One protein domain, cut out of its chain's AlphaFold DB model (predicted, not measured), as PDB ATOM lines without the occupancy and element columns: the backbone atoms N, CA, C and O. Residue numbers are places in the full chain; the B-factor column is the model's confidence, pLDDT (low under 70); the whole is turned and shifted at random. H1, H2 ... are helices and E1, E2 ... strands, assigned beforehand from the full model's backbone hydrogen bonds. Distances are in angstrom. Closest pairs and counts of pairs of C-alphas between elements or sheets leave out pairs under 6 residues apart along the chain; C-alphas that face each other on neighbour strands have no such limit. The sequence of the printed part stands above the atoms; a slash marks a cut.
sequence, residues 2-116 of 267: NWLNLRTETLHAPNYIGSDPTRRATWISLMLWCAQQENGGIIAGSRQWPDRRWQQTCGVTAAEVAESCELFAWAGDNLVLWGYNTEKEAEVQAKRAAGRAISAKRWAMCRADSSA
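AT A GLANCE: This is residues 2 to 116 of the 267 residues of an uncharacterized protein of bacterium ADurb.BinA028 (UniProt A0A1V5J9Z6). A small compact body has one long helical arm: H6 starts beside the body, and residues 94 to 116, of which 94 to 112 belong to H6, stick out from it. In the body, H3 is the core helix, with the short helices H4 and H5 packed on it, the small hairpin E1 and E2 next to it, and H1 and H2 leading into it. The printed part has 115 residues with six named helices and two named strands, in the order H1, H2, H3, H4, H5, E1, E2, H6; the sheet E1 - E2 is antiparallel and the class is mostly helix. The whole is loose, with a radius of gyration of the C-alphas of 18.6 A, and elongated, spanning 66 by 34 by 22 A.

HOW THE PARTS SIT: H1, residues 8 to 12, is close to but not clearly touching H2, residues 14 to 18; their closest C-alphas, of Thr 10 and Tyr 16, are 7.2 A apart. H2 is close to but not clearly touching H3, residues 21 to 37, where the C-alphas of Tyr 16 and Arg 24 are closest at 6.8 A. With its residues 29 to 33 alone, H3 touches H4, residues 51 to 58, at a steep tilt of 64 degrees, the same way; the closest C-alphas, of Leu 30 and Cys 58, are 5.8 A apart. With its residues 22 to 26 alone, H3 touches H5, residues 62 to 66, closest at the C-alphas of Thr 26 and Glu 64, 6.9 A. H4 and H5 touch, closest at the C-alphas of Asp 51 and Ala 62, 4.6 A. E1, residues 72 to 75, and E2, residues 78 to 81, form a hairpin, with N 73 and O 80 at 3.0 A and N 75 and O 78 at 2.8 A, within hydrogen-bond range. The closest C-alphas of H3 and E2, of Met 31 and Leu 81, are 7.1 A apart. Residues 42 to 43 pair antiparallel with residues 79 to 80 of E2. H6, residues 86 to 112, is close to but not clearly touching H3, at a shallow tilt of 24 degrees, the same way; the C-alphas of Ala 35 and Glu 89 are closest at 7.4 A. Every O i to N i+4 pair is within hydrogen-bond range in H2, H3, H4, H5 and H6; in H1 it is 0 of 1, beside 2 of 2 O i to N i+3 pairs.

IN THESE COORDINATES: H1 begins at C-alpha 8, (333.462, 253.356, 145.400). H3 is 24.6 A long, H4 10.5 A, and H6, the longest helix, 37.9 A, ending at C-alpha 112, (358.750, 295.720, 148.527).

THE WHOLE: The C-alphas of Gly 18 and Ala 116, the two farthest apart, are 66.9 A apart. The printed part has no cut, and the link from H3 to H4, 13 residues, is long. The mean pLDDT of the printed part is 89.8; residues 109 to 116 are under 70.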
ATOM      1  N   ASN A   2     343.789 266.116 153.510       78.69
ATOM      2  CA  ASN A   2     343.182 265.951 154.847       78.69
ATOM      3  C   ASN A   2     342.072 264.879 154.863       78.69
ATOM      4  O   ASN A   2     341.505 264.597 155.911       78.69
ATOM      5  N   TRP A   3     341.745 264.326 153.694       81.69
ATOM      6  CA  TRP A   3     340.657 263.382 153.456       81.69
ATOM      7  C   TRP A   3     341.165 262.326 152.473       81.69
ATOM      8  O   TRP A   3     341.910 262.676 151.551       81.69
ATOM      9  N   LEU A   4     340.764 261.067 152.646       84.00
ATOM     10  CA  LEU A   4     341.088 259.986 151.717       84.00
ATOM     11  C   LEU A   4     339.946 259.826 150.704       84.00
ATOM     12  O   LEU A   4     338.861 259.372 151.054       84.00
ATOM     13  N   ASN A   5     340.194 260.195 149.446       83.94
ATOM     14  CA  ASN A   5     339.216 260.068 148.364       83.94
ATOM     15  C   ASN A   5     339.422 258.746 147.611       83.94
ATOM     16  O   ASN A   5     340.244 258.673 146.697       83.94
ATOM     17  N   LEU A   6     338.658 257.715 147.976       85.62
ATOM     18  CA  LEU A   6     338.584 256.453 147.231       85.62
ATOM     19  C   LEU A   6     337.439 256.501 146.211       85.62
ATOM     20  O   LEU A   6     336.401 257.113 146.465       85.62
ATOM     21  N   ARG A   7     337.595 255.813 145.073       85.38
ATOM     22  CA  ARG A   7     336.443 255.478 144.220       85.38
ATOM     23  C   ARG A   7     335.663 254.352 144.895       85.38
ATOM     24  O   ARG A   7     336.267 253.409 145.400       85.38
ATOM     25  N   THR A   8     334.336 254.420 144.872       88.12
ATOM     26  CA  THR A   8     333.462 253.356 145.400       88.12
ATOM     27  C   THR A   8     333.736 252.017 144.711       88.12
ATOM     28  O   THR A   8     333.860 250.993 145.376       88.12
ATOM     29  N   GLU A   9     333.962 252.048 143.397       91.44
ATOM     30  CA  GLU A   9     334.413 250.921 142.565       91.44
ATOM     31  C   GLU A   9     335.646 250.195 143.127       91.44
ATOM     32  O   GLU A   9     335.731 248.975 143.043       91.44
ATOM     33  N   THR A  10     336.594 250.913 143.744       90.75
ATOM     34  CA  THR A  10     337.824 250.323 144.304       90.75
ATOM     35  C   THR A  10     337.522 249.355 145.452       90.75
ATOM     36  O   THR A  10     338.220 248.356 145.594       90.75
ATOM     37  N   LEU A  11     336.453 249.593 146.221       90.06
ATOM     38  CA  LEU A  11     335.990 248.689 147.284       90.06
ATOM     39  C   LEU A  11     335.187 247.489 146.747       90.06
ATOM     40  O   LEU A  11     334.952 246.531 147.481       90.06
ATOM     41  N   HIS A  12     334.781 247.531 145.476       91.19
ATOM     42  CA  HIS A  12     334.087 246.443 144.782       91.19
ATOM     43  C   HIS A  12     334.979 245.685 143.786       91.19
ATOM     44  O   HIS A  12     334.536 244.718 143.170       91.19
ATOM     45  N   ALA A  13     336.238 246.099 143.631       92.38
ATOM     46  CA  ALA A  13     337.200 245.426 142.772       92.38
ATOM     47  C   ALA A  13     337.533 244.016 143.300       92.38
ATOM     48  O   ALA A  13     337.618 243.827 144.521       92.38
ATOM     49  N   PRO A  14     337.813 243.040 142.412       93.38
ATOM     50  CA  PRO A  14     338.158 241.679 142.818       93.38
ATOM     51  C   PRO A  14     339.371 241.649 143.758       93.38
ATOM     52  O   PRO A  14     339.313 240.963 144.771       93.38
ATOM     53  N   ASN A  15     340.390 242.485 143.516       92.94
ATOM     54  CA  ASN A  15     341.586 242.613 144.358       92.94
ATOM     55  C   ASN A  15     341.263 242.923 145.834       92.94
ATOM     56  O   ASN A  15     341.902 242.421 146.761       92.94
ATOM     57  N   TYR A  16     340.255 243.768 146.065       94.12
ATOM     58  CA  TYR A  16     339.839 244.167 147.409       94.12
ATOM     59  C   TYR A  16     338.892 243.140 148.039       94.12
ATOM     60  O   TYR A  16     339.037 242.813 149.217       94.12
ATOM     61  N   ILE A  17     337.957 242.586 147.260       94.31
ATOM     62  CA  ILE A  17     337.016 241.557 147.730       94.31
ATOM     63  C   ILE A  17     337.723 240.221 148.025       94.31
ATOM     64  O   ILE A  17     337.318 239.533 148.962       94.31
ATOM     65  N   GLY A  18     338.773 239.869 147.277       93.00
ATOM     66  CA  GLY A  18     339.562 238.644 147.456       93.00
ATOM     67  C   GLY A  18     340.600 238.711 148.582       93.00
ATOM     68  O   GLY A  18     340.971 237.678 149.133       93.00
ATOM     69  N   SER A  19     341.038 239.911 148.974       94.31
ATOM     70  CA  SER A  19     342.038 240.092 150.036       94.31
ATOM     71  C   SER A  19     341.490 239.794 151.437       94.31
ATOM     72  O   SER A  19     340.332 240.079 151.736       94.31
ATOM     73  N   ASP A  20     342.335 239.300 152.342       94.44
ATOM     74  CA  ASP A  20     341.997 239.105 153.763       94.44
ATOM     75  C   ASP A  20     341.593 240.433 154.460       94.44
ATOM     76  O   ASP A  20     342.175 241.475 154.136       94.44
ATOM     77  N   PRO A  21     340.640 240.447 155.421       94.69
ATOM     78  CA  PRO A  21     340.250 241.658 156.152       94.69
ATOM     79  C   PRO A  21     341.415 242.418 156.801       94.69
ATOM     80  O   PRO A  21     341.407 243.649 156.793       94.69
ATOM     81  N   THR A  22     342.437 241.711 157.292       95.06
ATOM     82  CA  THR A  22     343.666 242.307 157.835       95.06
ATOM     83  C   THR A  22     344.382 243.088 156.742       95.06
ATOM     84  O   THR A  22     344.583 244.288 156.882       95.06
ATOM     85  N   ARG A  23     344.642 242.461 155.583       95.62
ATOM     86  CA  ARG A  23     345.309 243.113 154.439       95.62
ATOM     87  C   ARG A  23     344.520 244.310 153.900       95.62
ATOM     88  O   ARG A  23     345.134 245.290 153.479       95.62
ATOM     89  N   ARG A  24     343.180 244.275 153.945       95.56
ATOM     90  CA  ARG A  24     342.324 245.438 153.626       95.56
ATOM     91  C   ARG A  24     342.541 246.581 154.620       95.56
ATOM     92  O   ARG A  24     342.704 247.720 154.191       95.56
ATOM     93  N   ALA A  25     342.575 246.289 155.921       95.75
ATOM     94  CA  ALA A  25     342.839 247.283 156.961       95.75
ATOM     95  C   ALA A  25     344.258 247.868 156.842       95.75
ATOM     96  O   ALA A  25     344.408 249.089 156.829       95.75
ATOM     97  N   THR A  26     345.278 247.023 156.646       97.06
ATOM     98  CA  THR A  26     346.660 247.440 156.361       97.06
ATOM     99  C   THR A  26     346.699 248.379 155.148       97.06
ATOM    100  O   THR A  26     347.246 249.476 155.238       97.06
ATOM    101  N   TRP A  27     346.058 248.009 154.031       96.62
ATOM    102  CA  TRP A  27     345.993 248.841 152.823       96.62
ATOM    103  C   TRP A  27     345.310 250.193 153.063       96.62
ATOM    104  O   TRP A  27     345.864 251.212 152.657       96.62
ATOM    105  N   ILE A  28     344.170 250.248 153.767       95.25
ATOM    106  CA  ILE A  28     343.498 251.519 154.103       95.25
ATOM    107  C   ILE A  28     344.420 252.426 154.935       95.25
ATOM    108  O   ILE A  28     344.524 253.622 154.650       95.25
ATOM    109  N   SER A  29     345.121 251.871 155.924       95.69
ATOM    110  CA  SER A  29     346.045 252.621 156.783       95.69
ATOM    111  C   SER A  29     347.250 253.173 156.008       95.69
ATOM    112  O   SER A  29     347.614 254.342 156.161       95.69
ATOM    113  N   LEU A  30     347.821 252.377 155.097       96.00
ATOM    114  CA  LEU A  30     348.885 252.815 154.187       96.00
ATOM    115  C   LEU A  30     348.388 253.889 153.202       96.00
ATOM    116  O   LEU A  30     349.060 254.902 153.004       96.00
ATOM    117  N   MET A  31     347.195 253.708 152.626       94.50
ATOM    118  CA  MET A  31     346.551 254.668 151.720       94.50
ATOM    119  C   MET A  31     346.314 256.017 152.404       94.50
ATOM    120  O   MET A  31     346.567 257.059 151.799       94.50
ATOM    121  N   LEU A  32     345.879 256.013 153.669       94.50
ATOM    122  CA  LEU A  32     345.688 257.223 154.467       94.50
ATOM    123  C   LEU A  32     347.011 257.968 154.690       94.50
ATOM    124  O   LEU A  32     347.063 259.188 154.515       94.50
ATOM    125  N   TRP A  33     348.090 257.249 155.017       94.88
ATOM    126  CA  TRP A  33     349.419 257.845 155.178       94.88
ATOM    127  C   TRP A  33     349.951 258.435 153.863       94.88
ATOM    128  O   TRP A  33     350.378 259.591 153.840       94.88
ATOM    129  N   CYS A  34     349.859 257.694 152.756       93.75
ATOM    130  CA  CYS A  34     350.236 258.182 151.428       93.75
ATOM    131  C   CYS A  34     349.432 259.430 151.032       93.75
ATOM    132  O   CYS A  34     350.013 260.440 150.634       93.75
ATOM    133  N   ALA A  35     348.113 259.418 151.261       92.75
ATOM    134  CA  ALA A  35     347.256 260.576 151.027       92.75
ATOM    135  C   ALA A  35     347.637 261.772 151.907       92.75
ATOM    136  O   ALA A  35     347.525 262.907 151.450       92.75
ATOM    137  N   GLN A  36     348.106 261.569 153.142       91.88
ATOM    138  CA  GLN A  36     348.603 262.652 153.994       91.88
ATOM    139  C   GLN A  36     349.902 263.263 153.443       91.88
ATOM    140  O   GLN A  36     349.996 264.495 153.382       91.88
ATOM    141  N   GLN A  37     350.860 262.424 153.028       92.06
ATOM    142  CA  GLN A  37     352.170 262.847 152.512       92.06
ATOM    143  C   GLN A  37     352.132 263.407 151.082       92.06
ATOM    144  O   GLN A  37     352.999 264.204 150.738       92.06
ATOM    145  N   GLU A  38     351.131 263.037 150.275       93.00
ATOM    146  CA  GLU A  38     351.033 263.375 148.844       93.00
ATOM    147  C   GLU A  38     352.256 262.860 148.055       93.00
ATOM    148  O   GLU A  38     352.989 263.630 147.435       93.00
ATOM    149  N   ASN A  39     352.492 261.546 148.154       93.19
ATOM    150  CA  ASN A  39     353.667 260.821 147.652       93.19
ATOM    151  C   ASN A  39     353.374 259.876 146.464       93.19
ATOM    152  O   ASN A  39     354.151 258.953 146.207       93.19
ATOM    153  N   GLY A  40     352.233 260.027 145.790       92.75
ATOM    154  CA  GLY A  40     351.832 259.175 144.670       92.75
ATOM    155  C   GLY A  40     351.494 257.722 145.034       92.75
ATOM    156  O   GLY A  40     351.394 256.892 144.135       92.75
ATOM    157  N   GLY A  41     351.328 257.389 146.321       94.56
ATOM    158  CA  GLY A  41     351.058 256.014 146.763       94.56
ATOM    159  C   GLY A  41     352.313 255.148 146.910       94.56
ATOM    160  O   GLY A  41     352.202 253.923 146.955       94.56
ATOM    161  N   ILE A  42     353.499 255.769 146.977       96.75
ATOM    162  CA  ILE A  42     354.794 255.082 147.070       96.75
ATOM    163  C   ILE A  42     355.486 255.430 148.392       96.75
ATOM    164  O   ILE A  42     355.854 256.577 148.652       96.75
ATOM    165  N   ILE A  43     355.728 254.418 149.227       96.50
ATOM    166  CA  ILE A  43     356.480 254.557 150.478       96.50
ATOM    167  C   ILE A  43     357.955 254.250 150.200       96.50
ATOM    168  O   ILE A  43     358.373 253.088 150.173       96.50
ATOM    169  N   ALA A  44     358.742 255.300 149.963       95.94
ATOM    170  CA  ALA A  44     360.145 255.183 149.574       95.94
ATOM    171  C   ALA A  44     361.049 254.647 150.706       95.94
ATOM    172  O   ALA A  44     360.953 255.093 151.853       95.94
ATOM    173  N   GLY A  45     361.942 253.707 150.376       94.44
ATOM    174  CA  GLY A  45     362.914 253.112 151.306       94.44
ATOM    175  C   GLY A  45     362.285 252.380 152.498       94.44
ATOM    176  O   GLY A  45     362.907 252.259 153.554       94.44
ATOM    177  N   SER A  46     361.030 251.949 152.367       94.50
ATOM    178  CA  SER A  46     360.230 251.391 153.460       94.50
ATOM    179  C   SER A  46     360.610 249.970 153.854       94.50
ATOM    180  O   SER A  46     360.355 249.555 154.982       94.50
ATOM    181  N   ARG A  47     361.317 249.248 152.981       94.31
ATOM    182  CA  ARG A  47     361.800 247.888 153.254       94.31
ATOM    183  C   ARG A  47     362.818 247.812 154.393       94.31
ATOM    184  O   ARG A  47     362.958 246.776 155.030       94.31
ATOM    185  N   GLN A  48     363.505 248.922 154.658       95.19
ATOM    186  CA  GLN A  48     364.517 249.052 155.708       95.19
ATOM    187  C   GLN A  48     363.925 249.565 157.039       95.19
ATOM    188  O   GLN A  48     364.661 249.834 157.987       95.19
ATOM    189  N   TRP A  49     362.606 249.783 157.119       96.81
ATOM    190  CA  TRP A  49     361.981 250.358 158.309       96.81
ATOM    191  C   TRP A  49     361.801 249.300 159.408       96.81
ATOM    192  O   TRP A  49     361.218 248.248 159.145       96.81
ATOM    193  N   PRO A  50     362.224 249.574 160.657       97.12
ATOM    194  CA  PRO A  50     361.919 248.692 161.776       97.12
ATOM    195  C   PRO A  50     360.414 248.709 162.069       97.12
ATOM    196  O   PRO A  50     359.749 249.725 161.864       97.12
ATOM    197  N   ASP A  51     359.891 247.622 162.634       97.94
ATOM    198  CA  ASP A  51     358.476 247.467 163.012       97.94
ATOM    199  C   ASP A  51     357.917 248.663 163.807       97.94
ATOM    200  O   ASP A  51     356.851 249.193 163.498       97.94
ATOM    201  N   ARG A  52     358.702 249.202 164.747       97.56
ATOM    202  CA  ARG A  52     358.313 250.394 165.513       97.56
ATOM    203  C   ARG A  52     358.030 251.621 164.637       97.56
ATOM    204  O   ARG A  52     357.156 252.414 164.982       97.56
ATOM    205  N   ARG A  53     358.754 251.789 163.525       97.38
ATOM    206  CA  ARG A  53     358.536 252.895 162.583       97.38
ATOM    207  C   ARG A  53     357.216 252.702 161.845       97.38
ATOM    208  O   ARG A  53     356.436 253.645 161.821       97.38
ATOM    209  N   TRP A  54     356.937 251.496 161.346       97.31
ATOM    210  CA  TRP A  54     355.659 251.155 160.707       97.31
ATOM    211  C   TRP A  54     354.451 251.461 161.596       97.31
ATOM    212  O   TRP A  54     353.523 252.150 161.159       97.31
ATOM    213  N   GLN A  55     354.512 251.051 162.866       97.31
ATOM    214  CA  GLN A  55     353.440 251.296 163.833       97.31
ATOM    215  C   GLN A  55     353.226 252.795 164.074       97.31
ATOM    216  O   GLN A  55     352.092 253.258 164.147       97.31
ATOM    217  N   GLN A  56     354.309 253.571 164.176       96.31
ATOM    218  CA  GLN A  56     354.241 255.005 164.472       96.31
ATOM    219  C   GLN A  56     353.879 255.877 163.263       96.31
ATOM    220  O   GLN A  56     353.264 256.923 163.452       96.31
ATOM    221  N   THR A  57     354.262 255.494 162.041       95.25
ATOM    222  CA  THR A  57     353.946 256.276 160.835       95.25
ATOM    223  C   THR A  57     352.599 255.900 160.240       95.25
ATOM    224  O   THR A  57     351.854 256.786 159.835       95.25
ATOM    225  N   CYS A  58     352.300 254.604 160.160       94.88
ATOM    226  CA  CYS A  58     351.191 254.076 159.368       94.88
ATOM    227  C   CYS A  58     350.178 253.279 160.200       94.88
ATOM    228  O   CYS A  58     349.145 252.907 159.661       94.88
ATOM    229  N   GLY A  59     350.444 253.001 161.483       95.75
ATOM    230  CA  GLY A  59     349.543 252.211 162.331       95.75
ATOM    231  C   GLY A  59     349.505 250.714 161.999       95.75
ATOM    232  O   GLY A  59     348.563 250.042 162.400       95.75
ATOM    233  N   VAL A  60     350.505 250.204 161.272       96.88
ATOM    234  CA  VAL A  60     350.620 248.793 160.855       96.88
ATOM    235  C   VAL A  60     351.918 248.182 161.379       96.88
ATOM    236  O   VAL A  60     352.848 248.904 161.735       96.88
ATOM    237  N   THR A  61     352.007 246.862 161.421       97.19
ATOM    238  CA  THR A  61     353.223 246.124 161.784       97.19
ATOM    239  C   THR A  61     354.087 245.820 160.559       97.19
ATOM    240  O   THR A  61     353.595 245.742 159.432       97.19
ATOM    241  N   ALA A  62     355.384 245.579 160.772       96.00
ATOM    242  CA  ALA A  62     356.274 245.096 159.714       96.00
ATOM    243  C   ALA A  62     355.846 243.720 159.171       96.00
ATOM    244  O   ALA A  62     356.088 243.431 158.003       96.00
ATOM    245  N   ALA A  63     355.207 242.883 159.997       95.50
ATOM    246  CA  ALA A  63     354.739 241.557 159.601       95.50
ATOM    247  C   ALA A  63     353.586 241.625 158.584       95.50
ATOM    248  O   ALA A  63     353.617 240.910 157.586       95.50
ATOM    249  N   GLU A  64     352.612 242.523 158.779       95.19
ATOM    250  CA  GLU A  64     351.485 242.706 157.847       95.19
ATOM    251  C   GLU A  64     351.924 243.157 156.446       95.19
ATOM    252  O   GLU A  64     351.305 242.774 155.454       95.19
ATOM    253  N   VAL A  65     352.990 243.962 156.358       95.94
ATOM    254  CA  VAL A  65     353.527 244.477 155.085       95.94
ATOM    255  C   VAL A  65     354.684 243.647 154.521       95.94
ATOM    256  O   VAL A  65     355.146 243.932 153.417       95.94
ATOM    257  N   ALA A  66     355.169 242.626 155.236       93.88
ATOM    258  CA  ALA A  66     356.296 241.801 154.791       93.88
ATOM    259  C   ALA A  66     355.980 241.045 153.488       93.88
ATOM    260  O   ALA A  66     356.822 240.959 152.593       93.88
ATOM    261  N   GLU A  67     354.755 240.536 153.365       91.06
ATOM    262  CA  GLU A  67     354.282 239.800 152.194       91.06
ATOM    263  C   GLU A  67     353.486 240.706 151.248       91.06
ATOM    264  O   GLU A  67     352.408 241.183 151.608       91.06
ATOM    265  N   SER A  68     353.973 240.875 150.013       92.50
ATOM    266  CA  SER A  68     353.205 241.495 148.921       92.50
ATOM    267  C   SER A  68     351.848 240.808 148.721       92.50
ATOM    268  O   SER A  68     351.731 239.589 148.844       92.50
ATOM    269  N   CYS A  69     350.837 241.575 148.326       92.81
ATOM    270  CA  CYS A  69     349.509 241.086 147.962       92.81
ATOM    271  C   CYS A  69     348.932 241.886 146.779       92.81
ATOM    272  O   CYS A  69     349.594 242.745 146.199       92.81
ATOM    273  N   GLU A  70     347.674 241.635 146.422       93.75
ATOM    274  CA  GLU A  70     346.990 242.330 145.320       93.75
ATOM    275  C   GLU A  70     346.705 243.819 145.600       93.75
ATOM    276  O   GLU A  70     346.394 244.566 144.670       93.75
ATOM    277  N   LEU A  71     346.803 244.248 146.867       95.94
ATOM    278  CA  LEU A  71     346.561 245.622 147.322       95.94
ATOM    279  C   LEU A  71     347.847 246.446 147.510       95.94
ATOM    280  O   LEU A  71     347.806 247.675 147.448       95.94
ATOM    281  N   PHE A  72     348.990 245.800 147.738       96.19
ATOM    282  CA  PHE A  72     350.288 246.463 147.855       96.19
ATOM    283  C   PHE A  72     351.430 245.508 147.507       96.19
ATOM    284  O   PHE A  72     351.409 244.336 147.876       96.19
ATOM    285  N   ALA A  73     352.454 246.014 146.824       96.75
ATOM    286  CA  ALA A  73     353.584 245.206 146.381       96.75
ATOM    287  C   ALA A  73     354.924 245.923 146.570       96.75
ATOM    288  O   ALA A  73     355.031 247.147 146.459       96.75
ATOM    289  N   TRP A  74     355.963 245.131 146.825       96.94
ATOM    290  CA  TRP A  74     357.340 245.600 146.932       96.94
ATOM    291  C   TRP A  74     357.979 245.835 145.559       96.94
ATOM    292  O   TRP A  74     358.241 244.894 144.811       96.94
ATOM    293  N   ALA A  75     358.300 247.093 145.258       95.56
ATOM    294  CA  ALA A  75     359.106 247.510 144.115       95.56
ATOM    295  C   ALA A  75     360.535 247.833 144.592       95.56
ATOM    296  O   ALA A  75     360.873 248.978 144.908       95.56
ATOM    297  N   GLY A  76     361.371 246.796 144.698       94.00
ATOM    298  CA  GLY A  76     362.713 246.901 145.281       94.00
ATOM    299  C   GLY A  76     362.647 247.179 146.786       94.00
ATOM    300  O   GLY A  76     362.191 246.324 147.547       94.00
ATOM    301  N   ASP A  77     363.078 248.374 147.192       95.38
ATOM    302  CA  ASP A  77     363.039 248.871 148.580       95.38
ATOM    303  C   ASP A  77     361.785 249.705 148.904       95.38
ATOM    304  O   ASP A  77     361.586 250.122 150.051       95.38
ATOM    305  N   ASN A  78     360.940 249.963 147.904       96.88
ATOM    306  CA  ASN A  78     359.757 250.811 148.017       96.88
ATOM    307  C   ASN A  78     358.484 249.959 148.080       96.88
ATOM    308  O   ASN A  78     358.357 248.986 147.337       96.88
ATOM    309  N   LEU A  79     357.515 250.363 148.899       96.94
ATOM    310  CA  LEU A  79     356.177 249.771 148.909       96.94
ATOM    311  C   LEU A  79     355.255 250.604 148.015       96.94
ATOM    312  O   LEU A  79     355.165 251.820 148.193       96.94
ATOM    313  N   VAL A  80     354.583 249.961 147.060       97.19
ATOM    314  CA  VAL A  80     353.661 250.603 146.110       97.19
ATOM    315  C   VAL A  80     352.241 250.129 146.393       97.19
ATOM    316  O   VAL A  80     351.999 248.926 146.495       97.19
ATOM    317  N   LEU A  81     351.301 251.068 146.515       96.00
ATOM    318  CA  LEU A  81     349.893 250.775 146.791       96.00
ATOM    319  C   LEU A  81     349.074 250.681 145.501       96.00
ATOM    320  O   LEU A  81     349.090 251.587 144.666       96.00
ATOM    321  N   TRP A  82     348.293 249.612 145.367       95.62
ATOM    322  CA  TRP A  82     347.279 249.498 144.323       95.62
ATOM    323  C   TRP A  82     346.108 250.451 144.608       95.62
ATOM    324  O   TRP A  82     345.767 250.724 145.760       95.62
ATOM    325  N   GLY A  83     345.478 250.967 143.549       92.00
ATOM    326  CA  GLY A  83     344.271 251.796 143.648       92.00
ATOM    327  C   GLY A  83     344.481 253.235 144.143       92.00
ATOM    328  O   GLY A  83     343.495 253.963 144.279       92.00
ATOM    329  N   TYR A  84     345.721 253.676 144.390       92.88
ATOM    330  CA  TYR A  84     346.005 255.055 144.799       92.88
ATOM    331  C   TYR A  84     345.661 256.072 143.696       92.88
ATOM    332  O   TYR A  84     346.002 255.887 142.529       92.88
ATOM    333  N   ASN A  85     344.977 257.161 144.063       90.81
ATOM    334  CA  ASN A  85     344.473 258.151 143.107       90.81
ATOM    335  C   ASN A  85     345.438 259.340 142.950       90.81
ATOM    336  O   ASN A  85     345.316 260.368 143.623       90.81
ATOM    337  N   THR A  86     346.382 259.193 142.020       91.06
ATOM    338  CA  THR A  86     347.376 260.219 141.660       91.06
ATOM    339  C   THR A  86     346.757 261.468 141.023       91.06
ATOM    340  O   THR A  86     347.248 262.570 141.254       91.06
ATOM    341  N   GLU A  87     345.650 261.346 140.286       90.25
ATOM    342  CA  GLU A  87     344.945 262.484 139.672       90.25
ATOM    343  C   GLU A  87     344.386 263.436 140.739       90.25
ATOM    344  O   GLU A  87     344.592 264.652 140.690       90.25
ATOM    345  N   LYS A  88     343.719 262.883 141.760       88.56
ATOM    346  CA  LYS A  88     343.195 263.674 142.881       88.56
ATOM    347  C   LYS A  88     344.315 264.247 143.738       88.56
ATOM    348  O   LYS A  88     344.168 265.371 144.221       88.56
ATOM    349  N   GLU A  89     345.423 263.526 143.912       90.81
ATOM    350  CA  GLU A  89     346.622 264.083 144.545       90.81
ATOM    351  C   GLU A  89     347.123 265.313 143.777       90.81
ATOM    352  O   GLU A  89     347.268 266.378 144.379       90.81
ATOM    353  N   ALA A  90     347.292 265.208 142.454       91.12
ATOM    354  CA  ALA A  90     347.745 266.302 141.600       91.12
ATOM    355  C   ALA A  90     346.810 267.525 141.670       91.12
ATOM    356  O   ALA A  90     347.286 268.655 141.799       91.12
ATOM    357  N   GLU A  91     345.485 267.331 141.692       90.75
ATOM    358  CA  GLU A  91     344.532 268.427 141.928       90.75
ATOM    359  C   GLU A  91     344.781 269.159 143.256       90.75
ATOM    360  O   GLU A  91     344.687 270.389 143.324       90.75
ATOM    361  N   VAL A  92     345.044 268.422 144.341       90.00
ATOM    362  CA  VAL A  92     345.254 269.014 145.671       90.00
ATOM    363  C   VAL A  92     346.638 269.648 145.778       90.00
ATOM    364  O   VAL A  92     346.742 270.758 146.309       90.00
ATOM    365  N   GLN A  93     347.674 269.032 145.210       90.69
ATOM    366  CA  GLN A  93     349.000 269.632 145.077       90.69
ATOM    367  C   GLN A  93     348.935 270.941 144.279       90.69
ATOM    368  O   GLN A  93     349.492 271.942 144.732       90.69
ATOM    369  N   ALA A  94     348.190 270.990 143.168       92.44
ATOM    370  CA  ALA A  94     347.975 272.204 142.379       92.44
ATOM    371  C   ALA A  94     347.242 273.295 143.181       92.44
ATOM    372  O   ALA A  94     347.707 274.435 143.244       92.44
ATOM    373  N   LYS A  95     346.151 272.948 143.884       90.69
ATOM    374  CA  LYS A  95     345.423 273.872 144.782       90.69
ATOM    375  C   LYS A  95     346.332 274.412 145.902       90.69
ATOM    376  O   LYS A  95     346.307 275.607 146.199       90.69
ATOM    377  N   ARG A  96     347.187 273.566 146.489       88.50
ATOM    378  CA  ARG A  96     348.181 273.946 147.512       88.50
ATOM    379  C   ARG A  96     349.307 274.811 146.938       88.50
ATOM    380  O   ARG A  96     349.699 275.783 147.577       88.50
ATOM    381  N   ALA A  97     349.809 274.500 145.745       90.94
ATOM    382  CA  ALA A  97     350.827 275.284 145.051       90.94
ATOM    383  C   ALA A  97     350.305 276.683 144.691       90.94
ATOM    384  O   ALA A  97     350.979 277.667 144.985       90.94
ATOM    385  N   ALA A  98     349.075 276.784 144.176       90.88
ATOM    386  CA  ALA A  98     348.396 278.056 143.943       90.88
ATOM    387  C   ALA A  98     348.239 278.863 145.246       90.88
ATOM    388  O   ALA A  98     348.609 280.034 145.292       90.88
ATOM    389  N   GLY A  99     347.794 278.231 146.341       91.62
ATOM    390  CA  GLY A  99     347.716 278.875 147.659       91.62
ATOM    391  C   GLY A  99     349.072 279.383 148.173       91.62
ATOM    392  O   GLY A  99     349.170 280.513 148.656       91.62
ATOM    393  N   ARG A 100     350.144 278.593 148.007       89.69
ATOM    394  CA  ARG A 100     351.521 279.009 148.330       89.69
ATOM    395  C   ARG A 100     351.992 280.164 147.448       89.69
ATOM    396  O   ARG A 100     352.595 281.087 147.982       89.69
ATOM    397  N   ALA A 101     351.691 280.159 146.150       88.38
ATOM    398  CA  ALA A 101     352.055 281.234 145.225       88.38
ATOM    399  C   ALA A 101     351.321 282.551 145.542       88.38
ATOM    400  O   ALA A 101     351.954 283.605 145.593       88.38
ATOM    401  N   ILE A 102     350.017 282.494 145.841       86.19
ATOM    402  CA  ILE A 102     349.220 283.653 146.286       86.19
ATOM    403  C   ILE A 102     349.795 284.224 147.589       86.19
ATOM    404  O   ILE A 102     350.008 285.434 147.697       86.19
ATOM    405  N   SER A 103     350.101 283.356 148.559       82.56
ATOM    406  CA  SER A 103     350.751 283.755 149.811       82.56
ATOM    407  C   SER A 103     352.114 284.401 149.539       82.56
ATOM    408  O   SER A 103     352.329 285.550 149.914       82.56
ATOM    409  N   ALA A 104     353.014 283.726 148.818       84.44
ATOM    410  CA  ALA A 104     354.350 284.229 148.500       84.44
ATOM    411  C   ALA A 104     354.312 285.589 147.786       84.44
ATOM    412  O   ALA A 104     355.070 286.483 148.157       84.44
ATOM    413  N   LYS A 105     353.382 285.791 146.840       85.31
ATOM    414  CA  LYS A 105     353.153 287.088 146.185       85.31
ATOM    415  C   LYS A 105     352.744 288.166 147.197       85.31
ATOM    416  O   LYS A 105     353.324 289.247 147.189       85.31
ATOM    417  N   ARG A 106     351.823 287.865 148.122       78.12
ATOM    418  CA  ARG A 106     351.422 288.779 149.209       78.12
ATOM    419  C   ARG A 106     352.599 289.150 150.122       78.12
ATOM    420  O   ARG A 106     352.799 290.330 150.392       78.12
ATOM    421  N   TRP A 107     353.404 288.175 150.556       71.38
ATOM    422  CA  TRP A 107     354.592 288.429 151.387       71.38
ATOM    423  C   TRP A 107     355.685 289.208 150.635       71.38
ATOM    424  O   TRP A 107     356.340 290.063 151.230       71.38
ATOM    425  N   ALA A 108     355.865 288.961 149.334       76.19
ATOM    426  CA  ALA A 108     356.804 289.702 148.492       76.19
ATOM    427  C   ALA A 108     356.392 291.174 148.320       76.19
ATOM    428  O   ALA A 108     357.237 292.055 148.449       76.19
ATOM    429  N   MET A 109     355.098 291.450 148.112       64.56
ATOM    430  CA  MET A 109     354.581 292.823 148.018       64.56
ATOM    431  C   MET A 109     354.768 293.586 149.340       64.56
ATOM    432  O   MET A 109     355.282 294.700 149.323       64.56
ATOM    433  N   CYS A 110     354.498 292.958 150.492       63.34
ATOM    434  CA  CYS A 110     354.795 293.554 151.803       63.34
ATOM    435  C   CYS A 110     356.297 293.835 152.029       63.34
ATOM    436  O   CYS A 110     356.642 294.802 152.705       63.34
ATOM    437  N   ARG A 111     357.202 293.022 151.461       56.75
ATOM    438  CA  ARG A 111     358.653 293.286 151.500       56.75
ATOM    439  C   ARG A 111     359.070 294.450 150.602       56.75
ATOM    440  O   ARG A 111     359.931 295.219 151.009       56.75
ATOM    441  N   ALA A 112     358.470 294.598 149.423       54.03
ATOM    442  CA  ALA A 112     358.750 295.720 148.527       54.03
ATOM    443  C   ALA A 112     358.285 297.059 149.133       54.03
ATOM    444  O   ALA A 112     359.075 298.002 149.203       54.03
ATOM    445  N   ASP A 113     357.074 297.102 149.702       49.84
ATOM    446  CA  ASP A 113     356.541 298.264 150.441       49.84
ATOM    447  C   ASP A 113     357.358 298.616 151.700       49.84
ATOM    448  O   ASP A 113     357.246 299.718 152.226       49.84
ATOM    449  N   SER A 114     358.234 297.726 152.183       47.31
ATOM    450  CA  SER A 114     359.165 298.058 153.277       47.31
ATOM    451  C   SER A 114     360.322 298.971 152.830       47.31
ATOM    452  O   SER A 114     361.061 299.469 153.675       47.31
ATOM    453  N   SER A 115     360.491 299.191 151.518       46.28
ATOM    454  CA  SER A 115     361.501 300.090 150.928       46.28
ATOM    455  C   SER A 115     360.927 301.355 150.276       46.28
ATOM    456  O   SER A 115     361.692 302.200 149.817       46.28
ATOM    457  N   ALA A 116     359.599 301.511 150.248       46.19
ATOM    458  CA  ALA A 116     358.920 302.662 149.662       46.19
ATOM    459  C   ALA A 116     357.843 303.192 150.619       46.19
ATOM    460  O   ALA A 116     356.958 302.460 151.050       46.19
TER     461      ALA A 116